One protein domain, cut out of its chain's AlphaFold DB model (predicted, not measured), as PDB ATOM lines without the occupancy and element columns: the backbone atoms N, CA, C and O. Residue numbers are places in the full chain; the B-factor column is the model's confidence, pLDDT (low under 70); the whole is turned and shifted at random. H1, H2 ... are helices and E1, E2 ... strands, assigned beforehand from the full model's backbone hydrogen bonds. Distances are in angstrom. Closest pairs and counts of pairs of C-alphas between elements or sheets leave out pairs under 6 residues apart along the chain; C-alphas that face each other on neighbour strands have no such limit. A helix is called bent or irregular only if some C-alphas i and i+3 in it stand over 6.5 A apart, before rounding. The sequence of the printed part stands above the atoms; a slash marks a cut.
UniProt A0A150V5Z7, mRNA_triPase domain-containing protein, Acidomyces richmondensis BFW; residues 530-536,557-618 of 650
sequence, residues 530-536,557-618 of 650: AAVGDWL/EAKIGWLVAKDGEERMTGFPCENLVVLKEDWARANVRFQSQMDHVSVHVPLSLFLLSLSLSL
ATOM      1  N   ALA A 530     301.692 391.482 224.752       92.25
ATOM      2  CA  ALA A 530     301.758 392.143 226.053       92.25
ATOM      3  C   ALA A 530     300.357 392.391 226.638       92.25
ATOM      4  O   ALA A 530     300.086 391.998 227.769       92.25
ATOM      5  N   ALA A 531     299.432 392.959 225.855       93.31
ATOM      6  CA  ALA A 531     298.068 393.242 226.308       93.31
ATOM      7  C   ALA A 531     297.268 391.972 226.664       93.31
ATOM      8  O   ALA A 531     296.483 391.986 227.614       93.31
ATOM      9  N   VAL A 532     297.468 390.870 225.931       94.00
ATOM     10  CA  VAL A 532     296.871 389.562 226.258       94.00
ATOM     11  C   VAL A 532     297.534 388.953 227.498       94.00
ATOM     12  O   VAL A 532     296.827 388.418 228.349       94.00
ATOM     13  N   GLY A 533     298.856 389.081 227.650       94.12
ATOM     14  CA  GLY A 533     299.585 388.647 228.845       94.12
ATOM     15  C   GLY A 533     299.137 389.371 230.120       94.12
ATOM     16  O   GLY A 533     298.820 388.715 231.111       94.12
ATOM     17  N   ASP A 534     299.026 390.700 230.077       93.19
ATOM     18  CA  ASP A 534     298.558 391.537 231.192       93.19
ATOM     19  C   ASP A 534     297.088 391.267 231.555       93.19
ATOM     20  O   ASP A 534     296.698 391.364 232.723       93.19
ATOM     21  N   TRP A 535     296.252 390.921 230.570       93.81
ATOM     22  CA  TRP A 535     294.883 390.470 230.818       93.81
ATOM     23  C   TRP A 535     294.863 389.091 231.491       93.81
ATOM     24  O   TRP A 535     294.327 388.972 232.591       93.81
ATOM     25  N   LEU A 536     295.514 388.081 230.904       93.38
ATOM     26  CA  LEU A 536     295.588 386.729 231.473       93.38
ATOM     27  C   LEU A 536     296.161 386.729 232.894       93.38
ATOM     28  O   LEU A 536     295.617 386.064 233.773       93.38
ATOM     29  N   GLU A 557     290.072 379.966 226.105       94.81
ATOM     30  CA  GLU A 557     289.835 379.666 224.696       94.81
ATOM     31  C   GLU A 557     289.974 380.905 223.803       94.81
ATOM     32  O   GLU A 557     289.725 382.036 224.219       94.81
ATOM     33  N   ALA A 558     290.332 380.679 222.538       94.62
ATOM     34  CA  ALA A 558     290.335 381.695 221.492       94.62
ATOM     35  C   ALA A 558     289.446 381.222 220.335       94.62
ATOM     36  O   ALA A 558     289.748 380.229 219.670       94.62
ATOM     37  N   LYS A 559     288.333 381.923 220.098       95.00
ATOM     38  CA  LYS A 559     287.328 381.560 219.088       95.00
ATOM     39  C   LYS A 559     287.460 382.404 217.821       95.00
ATOM     40  O   LYS A 559     287.633 383.619 217.880       95.00
ATOM     41  N   ILE A 560     287.319 381.756 216.665       93.50
ATOM     42  CA  ILE A 560     287.243 382.415 215.354       93.50
ATOM     43  C   ILE A 560     285.786 382.811 215.091       93.50
ATOM     44  O   ILE A 560     284.869 382.014 215.287       93.50
ATOM     45  N   GLY A 561     285.565 384.046 214.647       93.69
ATOM     46  CA  GLY A 561     284.230 384.585 214.418       93.69
ATOM     47  C   GLY A 561     284.256 386.035 213.951       93.69
ATOM     48  O   GLY A 561     285.281 386.541 213.490       93.69
ATOM     49  N   TRP A 562     283.116 386.710 214.077       93.44
ATOM     50  CA  TRP A 562     282.880 388.038 213.511       93.44
ATOM     51  C   TRP A 562     282.407 388.988 214.610       93.44
ATOM     52  O   TRP A 562     281.592 388.616 215.454       93.44
ATOM     53  N   LEU A 563     282.903 390.226 214.592       95.06
ATOM     54  CA  LEU A 563     282.325 391.306 215.386       95.06
ATOM     55  C   LEU A 563     281.173 391.932 214.604       95.06
ATOM     56  O   LEU A 563     281.344 392.338 213.453       95.06
ATOM     57  N   VAL A 564     280.017 392.007 215.249       95.25
ATOM     58  CA  VAL A 564     278.781 392.603 214.737       95.25
ATOM     59  C   VAL A 564     278.455 393.797 215.634       95.25
ATOM     60  O   VAL A 564     278.605 393.706 216.855       95.25
ATOM     61  N   ALA A 565     278.067 394.933 215.054       94.56
ATOM     62  CA  ALA A 565     277.646 396.094 215.844       94.56
ATOM     63  C   ALA A 565     276.387 395.740 216.654       94.56
ATOM     64  O   ALA A 565     275.533 395.012 216.157       94.56
ATOM     65  N   LYS A 566     276.247 396.225 217.895       93.31
ATOM     66  CA  LYS A 566     275.086 395.859 218.731       93.31
ATOM     67  C   LYS A 566     273.746 396.208 218.095       93.31
ATOM     68  O   LYS A 566     272.819 395.410 218.176       93.31
ATOM     69  N   ASP A 567     273.676 397.368 217.453       92.31
ATOM     70  CA  ASP A 567     272.458 397.906 216.846       92.31
ATOM     71  C   ASP A 567     272.218 397.378 215.414       92.31
ATOM     72  O   ASP A 567     271.421 397.941 214.665       92.31
ATOM     73  N   GLY A 568     272.922 396.314 215.003       90.31
ATOM     74  CA  GLY A 568     272.826 395.739 213.663       90.31
ATOM     75  C   GLY A 568     273.062 394.228 213.604       90.31
ATOM     76  O   GLY A 568     273.399 393.575 214.592       90.31
ATOM     77  N   GLU A 569     272.887 393.678 212.402       89.00
ATOM     78  CA  GLU A 569     273.142 392.264 212.071       89.00
ATOM     79  C   GLU A 569     274.386 392.068 211.185       89.00
ATOM     80  O   GLU A 569     274.853 390.946 211.000       89.00
ATOM     81  N   GLU A 570     274.949 393.146 210.631       88.50
ATOM     82  CA  GLU A 570     276.098 393.069 209.725       88.50
ATOM     83  C   GLU A 570     277.445 393.100 210.462       88.50
ATOM     84  O   GLU A 570     277.610 393.730 211.512       88.50
ATOM     85  N   ARG A 571     278.456 392.457 209.858       89.19
ATOM     86  CA  ARG A 571     279.854 392.558 210.297       89.19
ATOM     87  C   ARG A 571     280.250 394.031 210.413       89.19
ATOM     88  O   ARG A 571     280.080 394.797 209.469       89.19
ATOM     89  N   MET A 572     280.909 394.393 211.509       90.81
ATOM     90  CA  MET A 572     281.610 395.668 211.621       90.81
ATOM     91  C   MET A 572     282.730 395.751 210.566       90.81
ATOM     92  O   MET A 572     283.789 395.142 210.714       90.81
ATOM     93  N   THR A 573     282.474 396.484 209.483       86.06
ATOM     94  CA  THR A 573     283.387 396.687 208.340       86.06
ATOM     95  C   THR A 573     284.086 398.046 208.353       86.06
ATOM     96  O   THR A 573     285.150 398.183 207.761       86.06
ATOM     97  N   GLY A 574     283.519 399.045 209.038       82.50
ATOM     98  CA  GLY A 574     284.024 400.423 209.093       82.50
ATOM     99  C   GLY A 574     284.927 400.747 210.288       82.50
ATOM    100  O   GLY A 574     284.932 401.892 210.734       82.50
ATOM    101  N   PHE A 575     285.634 399.768 210.862       88.69
ATOM    102  CA  PHE A 575     286.531 400.029 211.994       88.69
ATOM    103  C   PHE A 575     287.847 400.671 211.502       88.69
ATOM    104  O   PHE A 575     288.452 400.134 210.577       88.69
ATOM    105  N   PRO A 576     288.315 401.797 212.079       91.56
ATOM    106  CA  PRO A 576     289.394 402.610 211.506       91.56
ATOM    107  C   PRO A 576     290.812 402.100 211.842       91.56
ATOM    108  O   PRO A 576     291.695 402.893 212.161       91.56
ATOM    109  N   CYS A 577     291.035 400.783 211.768       89.06
ATOM    110  CA  CYS A 577     292.349 400.149 211.921       89.06
ATOM    111  C   CYS A 577     292.565 399.107 210.815       89.06
ATOM    112  O   CYS A 577     291.675 398.307 210.536       89.06
ATOM    113  N   GLU A 578     293.762 399.082 210.227       90.38
ATOM    114  CA  GLU A 578     294.128 398.162 209.133       90.38
ATOM    115  C   GLU A 578     294.837 396.884 209.635       90.38
ATOM    116  O   GLU A 578     295.099 395.959 208.868       90.38
ATOM    117  N   ASN A 579     295.137 396.821 210.936       91.44
ATOM    118  CA  ASN A 579     295.920 395.780 211.600       91.44
ATOM    119  C   ASN A 579     295.154 395.096 212.749       91.44
ATOM    120  O   ASN A 579     294.151 395.607 213.247       91.44
ATOM    121  N   LEU A 580     295.678 393.957 213.220       92.69
ATOM    122  CA  LEU A 580     295.217 393.315 214.454       92.69
ATOM    123  C   LEU A 580     295.404 394.265 215.649       92.69
ATOM    124  O   LEU A 580     296.484 394.827 215.831       92.69
ATOM    125  N   VAL A 581     294.357 394.421 216.458       92.88
ATOM    126  CA  VAL A 581     294.319 395.323 217.615       92.88
ATOM    127  C   VAL A 581     293.439 394.736 218.719       92.88
ATOM    128  O   VAL A 581     292.384 394.164 218.442       92.88
ATOM    129  N   VAL A 582     293.855 394.891 219.979       94.75
ATOM    130  CA  VAL A 582     293.031 394.545 221.145       94.75
ATOM    131  C   VAL A 582     292.037 395.678 221.395       94.75
ATOM    132  O   VAL A 582     292.424 396.816 221.661       94.75
ATOM    133  N   LEU A 583     290.741 395.382 221.295       94.50
ATOM    134  CA  LEU A 583     289.687 396.352 221.591       94.50
ATOM    135  C   LEU A 583     289.585 396.577 223.103       94.50
ATOM    136  O   LEU A 583     289.575 395.620 223.875       94.50
ATOM    137  N   LYS A 584     289.453 397.840 223.531       94.00
ATOM    138  CA  LYS A 584     289.199 398.160 224.944       94.00
ATOM    139  C   LYS A 584     287.880 397.543 225.394       94.00
ATOM    140  O   LYS A 584     286.861 397.720 224.727       94.00
ATOM    141  N   GLU A 585     287.909 396.884 226.545       92.25
ATOM    142  CA  GLU A 585     286.793 396.092 227.053       92.25
ATOM    143  C   GLU A 585     285.493 396.896 227.182       92.25
ATOM    144  O   GLU A 585     284.481 396.475 226.629       92.25
ATOM    145  N   ASP A 586     285.513 398.078 227.806       95.56
ATOM    146  CA  ASP A 586     284.314 398.919 227.955       95.56
ATOM    147  C   ASP A 586     283.713 399.318 226.601       95.56
ATOM    148  O   ASP A 586     282.497 399.290 226.413       95.56
ATOM    149  N   TRP A 587     284.570 399.644 225.626       94.75
ATOM    150  CA  TRP A 587     284.130 399.991 224.277       94.75
ATOM    151  C   TRP A 587     283.539 398.775 223.561       94.75
ATOM    152  O   TRP A 587     282.479 398.891 222.945       94.75
ATOM    153  N   ALA A 588     284.176 397.607 223.673       94.31
ATOM    154  CA  ALA A 588     283.690 396.374 223.068       94.31
ATOM    155  C   ALA A 588     282.345 395.951 223.684       94.31
ATOM    156  O   ALA A 588     281.361 395.792 222.961       94.31
ATOM    157  N   ARG A 589     282.277 395.890 225.023       94.69
ATOM    158  CA  ARG A 589     281.061 395.631 225.812       94.69
ATOM    159  C   ARG A 589     279.941 396.629 225.517       94.69
ATOM    160  O   ARG A 589     278.776 396.265 225.670       94.69
ATOM    161  N   ALA A 590     280.249 397.862 225.109       95.50
ATOM    162  CA  ALA A 590     279.253 398.862 224.730       95.50
ATOM    163  C   ALA A 590     278.766 398.711 223.276       95.50
ATOM    164  O   ALA A 590     277.553 398.683 223.075       95.50
ATOM    165  N   ASN A 591     279.668 398.576 222.296       94.69
ATOM    166  CA  ASN A 591     279.377 398.818 220.871       94.69
ATOM    167  C   ASN A 591     279.208 397.554 220.007       94.69
ATOM    168  O   ASN A 591     278.580 397.627 218.951       94.69
ATOM    169  N   VAL A 592     279.756 396.400 220.408       95.75
ATOM    170  CA  VAL A 592     279.754 395.178 219.579       95.75
ATOM    171  C   VAL A 592     279.275 393.939 220.336       95.75
ATOM    172  O   VAL A 592     279.238 393.894 221.564       95.75
ATOM    173  N   ARG A 593     278.927 392.906 219.568       95.69
ATOM    174  CA  ARG A 593     278.795 391.512 220.007       95.69
ATOM    175  C   ARG A 593     279.724 390.630 219.172       95.69
ATOM    176  O   ARG A 593     279.957 390.910 217.995       95.69
ATOM    177  N   PHE A 594     280.240 389.563 219.771       96.06
ATOM    178  CA  PHE A 594     281.016 388.547 219.060       96.06
ATOM    179  C   PHE A 594     280.111 387.387 218.637       96.06
ATOM    180  O   PHE A 594     279.377 386.836 219.456       96.06
ATOM    181  N   GLN A 595     280.182 387.006 217.365       94.88
ATOM    182  CA  GLN A 595     279.456 385.873 216.805       94.88
ATOM    183  C   GLN A 595     280.459 384.794 216.390       94.88
ATOM    184  O   GLN A 595     281.133 384.913 215.366       94.88
ATOM    185  N   SER A 596     280.539 383.733 217.201       94.50
ATOM    186  CA  SER A 596     281.406 382.555 217.014       94.50
ATOM    187  C   SER A 596     280.901 381.633 215.891       94.50
ATOM    188  O   SER A 596     280.702 380.435 216.088       94.50
ATOM    189  N   GLN A 597     280.640 382.204 214.718       89.38
ATOM    190  CA  GLN A 597     280.161 381.507 213.533       89.38
ATOM    191  C   GLN A 597     281.183 381.650 212.407       89.38
ATOM    192  O   GLN A 597     281.809 382.691 212.234       89.38
ATOM    193  N   MET A 598     281.328 380.605 211.607       89.19
ATOM    194  CA  MET A 598     282.212 380.566 210.449       89.19
ATOM    195  C   MET A 598     281.427 379.955 209.289       89.19
ATOM    196  O   MET A 598     280.634 379.040 209.514       89.19
ATOM    197  N   ASP A 599     281.601 380.464 208.066       90.75
ATOM    198  CA  ASP A 599     280.954 379.853 206.901       90.75
ATOM    199  C   ASP A 599     281.481 378.423 206.740       90.75
ATOM    200  O   ASP A 599     282.684 378.192 206.580       90.75
ATOM    201  N   HIS A 600     280.553 377.468 206.808       88.75
ATOM    202  CA  HIS A 600     280.839 376.050 206.718       88.75
ATOM    203  C   HIS A 600     281.567 375.692 205.412       88.75
ATOM    204  O   HIS A 600     282.505 374.893 205.418       88.75
ATOM    205  N   VAL A 601     281.146 376.288 204.292       91.44
ATOM    206  CA  VAL A 601     281.614 375.915 202.953       91.44
ATOM    207  C   VAL A 601     282.879 376.679 202.578       91.44
ATOM    208  O   VAL A 601     283.849 376.053 202.153       91.44
ATOM    209  N   SER A 602     282.900 378.006 202.743       90.88
ATOM    210  CA  SER A 602     284.037 378.819 202.278       90.88
ATOM    211  C   SER A 602     285.216 378.904 203.253       90.88
ATOM    212  O   SER A 602     286.319 379.222 202.810       90.88
ATOM    213  N   VAL A 603     285.031 378.597 204.548       90.06
ATOM    214  CA  VAL A 603     286.107 378.723 205.553       90.06
ATOM    215  C   VAL A 603     286.281 377.473 206.425       90.06
ATOM    216  O   VAL A 603     287.404 376.985 206.538       90.06
ATOM    217  N   HIS A 604     285.221 376.899 207.008       92.69
ATOM    218  CA  HIS A 604     285.359 375.781 207.960       92.69
ATOM    219  C   HIS A 604     285.937 374.510 207.322       92.69
ATOM    220  O   HIS A 604     286.874 373.917 207.863       92.69
ATOM    221  N   VAL A 605     285.385 374.068 206.185       95.31
ATOM    222  CA  VAL A 605     285.889 372.887 205.465       95.31
ATOM    223  C   VAL A 605     287.331 373.105 204.966       95.31
ATOM    224  O   VAL A 605     288.172 372.263 205.287       95.31
ATOM    225  N   PRO A 606     287.684 374.221 204.292       96.06
ATOM    226  CA  PRO A 606     289.077 374.523 203.949       96.06
ATOM    227  C   PRO A 606     290.031 374.553 205.151       96.06
ATOM    228  O   PRO A 606     291.107 373.961 205.078       96.06
ATOM    229  N   LEU A 607     289.641 375.169 206.275       94.31
ATOM    230  CA  LEU A 607     290.469 375.219 207.486       94.31
ATOM    231  C   LEU A 607     290.678 373.824 208.091       94.31
ATOM    232  O   LEU A 607     291.788 373.481 208.489       94.31
ATOM    233  N   SER A 608     289.634 372.995 208.105       95.50
ATOM    234  CA  SER A 608     289.698 371.613 208.593       95.50
ATOM    235  C   SER A 608     290.614 370.742 207.726       95.50
ATOM    236  O   SER A 608     291.424 369.983 208.252       95.50
ATOM    237  N   LEU A 609     290.550 370.894 206.398       96.56
ATOM    238  CA  LEU A 609     291.446 370.210 205.460       96.56
ATOM    239  C   LEU A 609     292.897 370.696 205.586       96.56
ATOM    240  O   LEU A 609     293.817 369.883 205.527       96.56
ATOM    241  N   PHE A 610     293.114 371.994 205.815       96.56
ATOM    242  CA  PHE A 610     294.436 372.566 206.077       96.56
ATOM    243  C   PHE A 610     295.052 372.025 207.377       96.56
ATOM    244  O   PHE A 610     296.193 371.564 207.366       96.56
ATOM    245  N   LEU A 611     294.293 372.006 208.477       95.69
ATOM    246  CA  LEU A 611     294.741 371.448 209.758       95.69
ATOM    247  C   LEU A 611     295.015 369.937 209.658       95.69
ATOM    248  O   LEU A 611     296.024 369.459 210.178       95.69
ATOM    249  N   LEU A 612     294.180 369.190 208.925       96.44
ATOM    250  CA  LEU A 612     294.419 367.774 208.640       96.44
ATOM    251  C   LEU A 612     295.709 367.577 207.824       96.44
ATOM    252  O   LEU A 612     296.544 366.757 208.204       96.44
ATOM    253  N   SER A 613     295.921 368.368 206.769       96.88
ATOM    254  CA  SER A 613     297.151 368.357 205.972       96.88
ATOM    255  C   SER A 613     298.387 368.650 206.826       96.88
ATOM    256  O   SER A 613     299.360 367.907 206.736       96.88
ATOM    257  N   LEU A 614     298.347 369.666 207.697       95.00
ATOM    258  CA  LEU A 614     299.430 369.953 208.646       95.00
ATOM    259  C   LEU A 614     299.715 368.766 209.574       95.00
ATOM    260  O   LEU A 614     300.877 368.411 209.763       95.00
ATOM    261  N   SER A 615     298.678 368.119 210.119       94.62
ATOM    262  CA  SER A 615     298.849 366.951 210.997       94.62
ATOM    263  C   SER A 615     299.513 365.770 210.276       94.62
ATOM    264  O   SER A 615     300.397 365.121 210.840       94.62
ATOM    265  N   LEU A 616     299.166 365.538 209.004       93.44
ATOM    266  CA  LEU A 616     299.758 364.492 208.170       93.44
ATOM    267  C   LEU A 616     301.204 364.829 207.782       93.44
ATOM    268  O   LEU A 616     302.075 363.972 207.908       93.44
ATOM    269  N   SER A 617     301.491 366.073 207.386       91.12
ATOM    270  CA  SER A 617     302.855 366.532 207.085       91.12
ATOM    271  C   SER A 617     303.776 366.447 208.304       91.12
ATOM    272  O   SER A 617     304.900 365.967 208.186       91.12
ATOM    273  N   LEU A 618     303.297 366.844 209.487       89.25
ATOM    274  CA  LEU A 618     304.050 366.698 210.736       89.25
ATOM    275  C   LEU A 618     304.265 365.222 211.090       89.25
ATOM    276  O   LEU A 618     305.374 364.847 211.456       89.25
TER     277      LEU A 618
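What this domain is: This is residues 530 to 536 and 557 to 618 of the 650 residues of the protein "mRNA_triPase domain-containing protein" of Acidomyces richmondensis BFW (UniProt A0A150V5Z7). Two short antiparallel strands, E1 and E2, form a small ribbon; a wide loop, residues 566 to 584, leads from E1 to the short helix H2, and beyond E2 the long helix H3 sticks out as an arm. Short H1 lies detached from H2, E2 and H3. The 69 printed residues, mostly helix by class, run H1, E1, H2, E2, H3; the whole is loose, radius of gyration of the C-alphas 15.5 A, spans 43 by 32 by 22 A.

How they stand to each other: Look first at E1, residues 562 to 565, and E2, residues 592 to 595: antiparallel at 146 degrees, with N 593 and O 564 2.8 A apart, within hydrogen-bond range. The closest C-alphas of E1 and H2, residues 585 to 591, are Ala 565 and Asn 591, 6.0 A. H3, residues 600 to 618, stands free, apart from E1 and H2. H1, residues 530 to 536, and H2 have every O i to N i+4 pair within hydrogen-bond range; H3 has 12 of 15.

Where its parts are: Find C-alpha 530, where H1 begins, at (301.758, 392.143, 226.053). H3 runs 25.3 A to C-alpha 618 at (304.050, 366.698, 210.736); it is irregular, only just: C-alphas 602 and 605 are 7.0 A apart.

The domain as a whole: Residues 537 to 556 are not printed; C-alphas 536 and 557 are 11.4 A apart. E1 to H2 is a long link. No printed residue is under 70 in pLDDT.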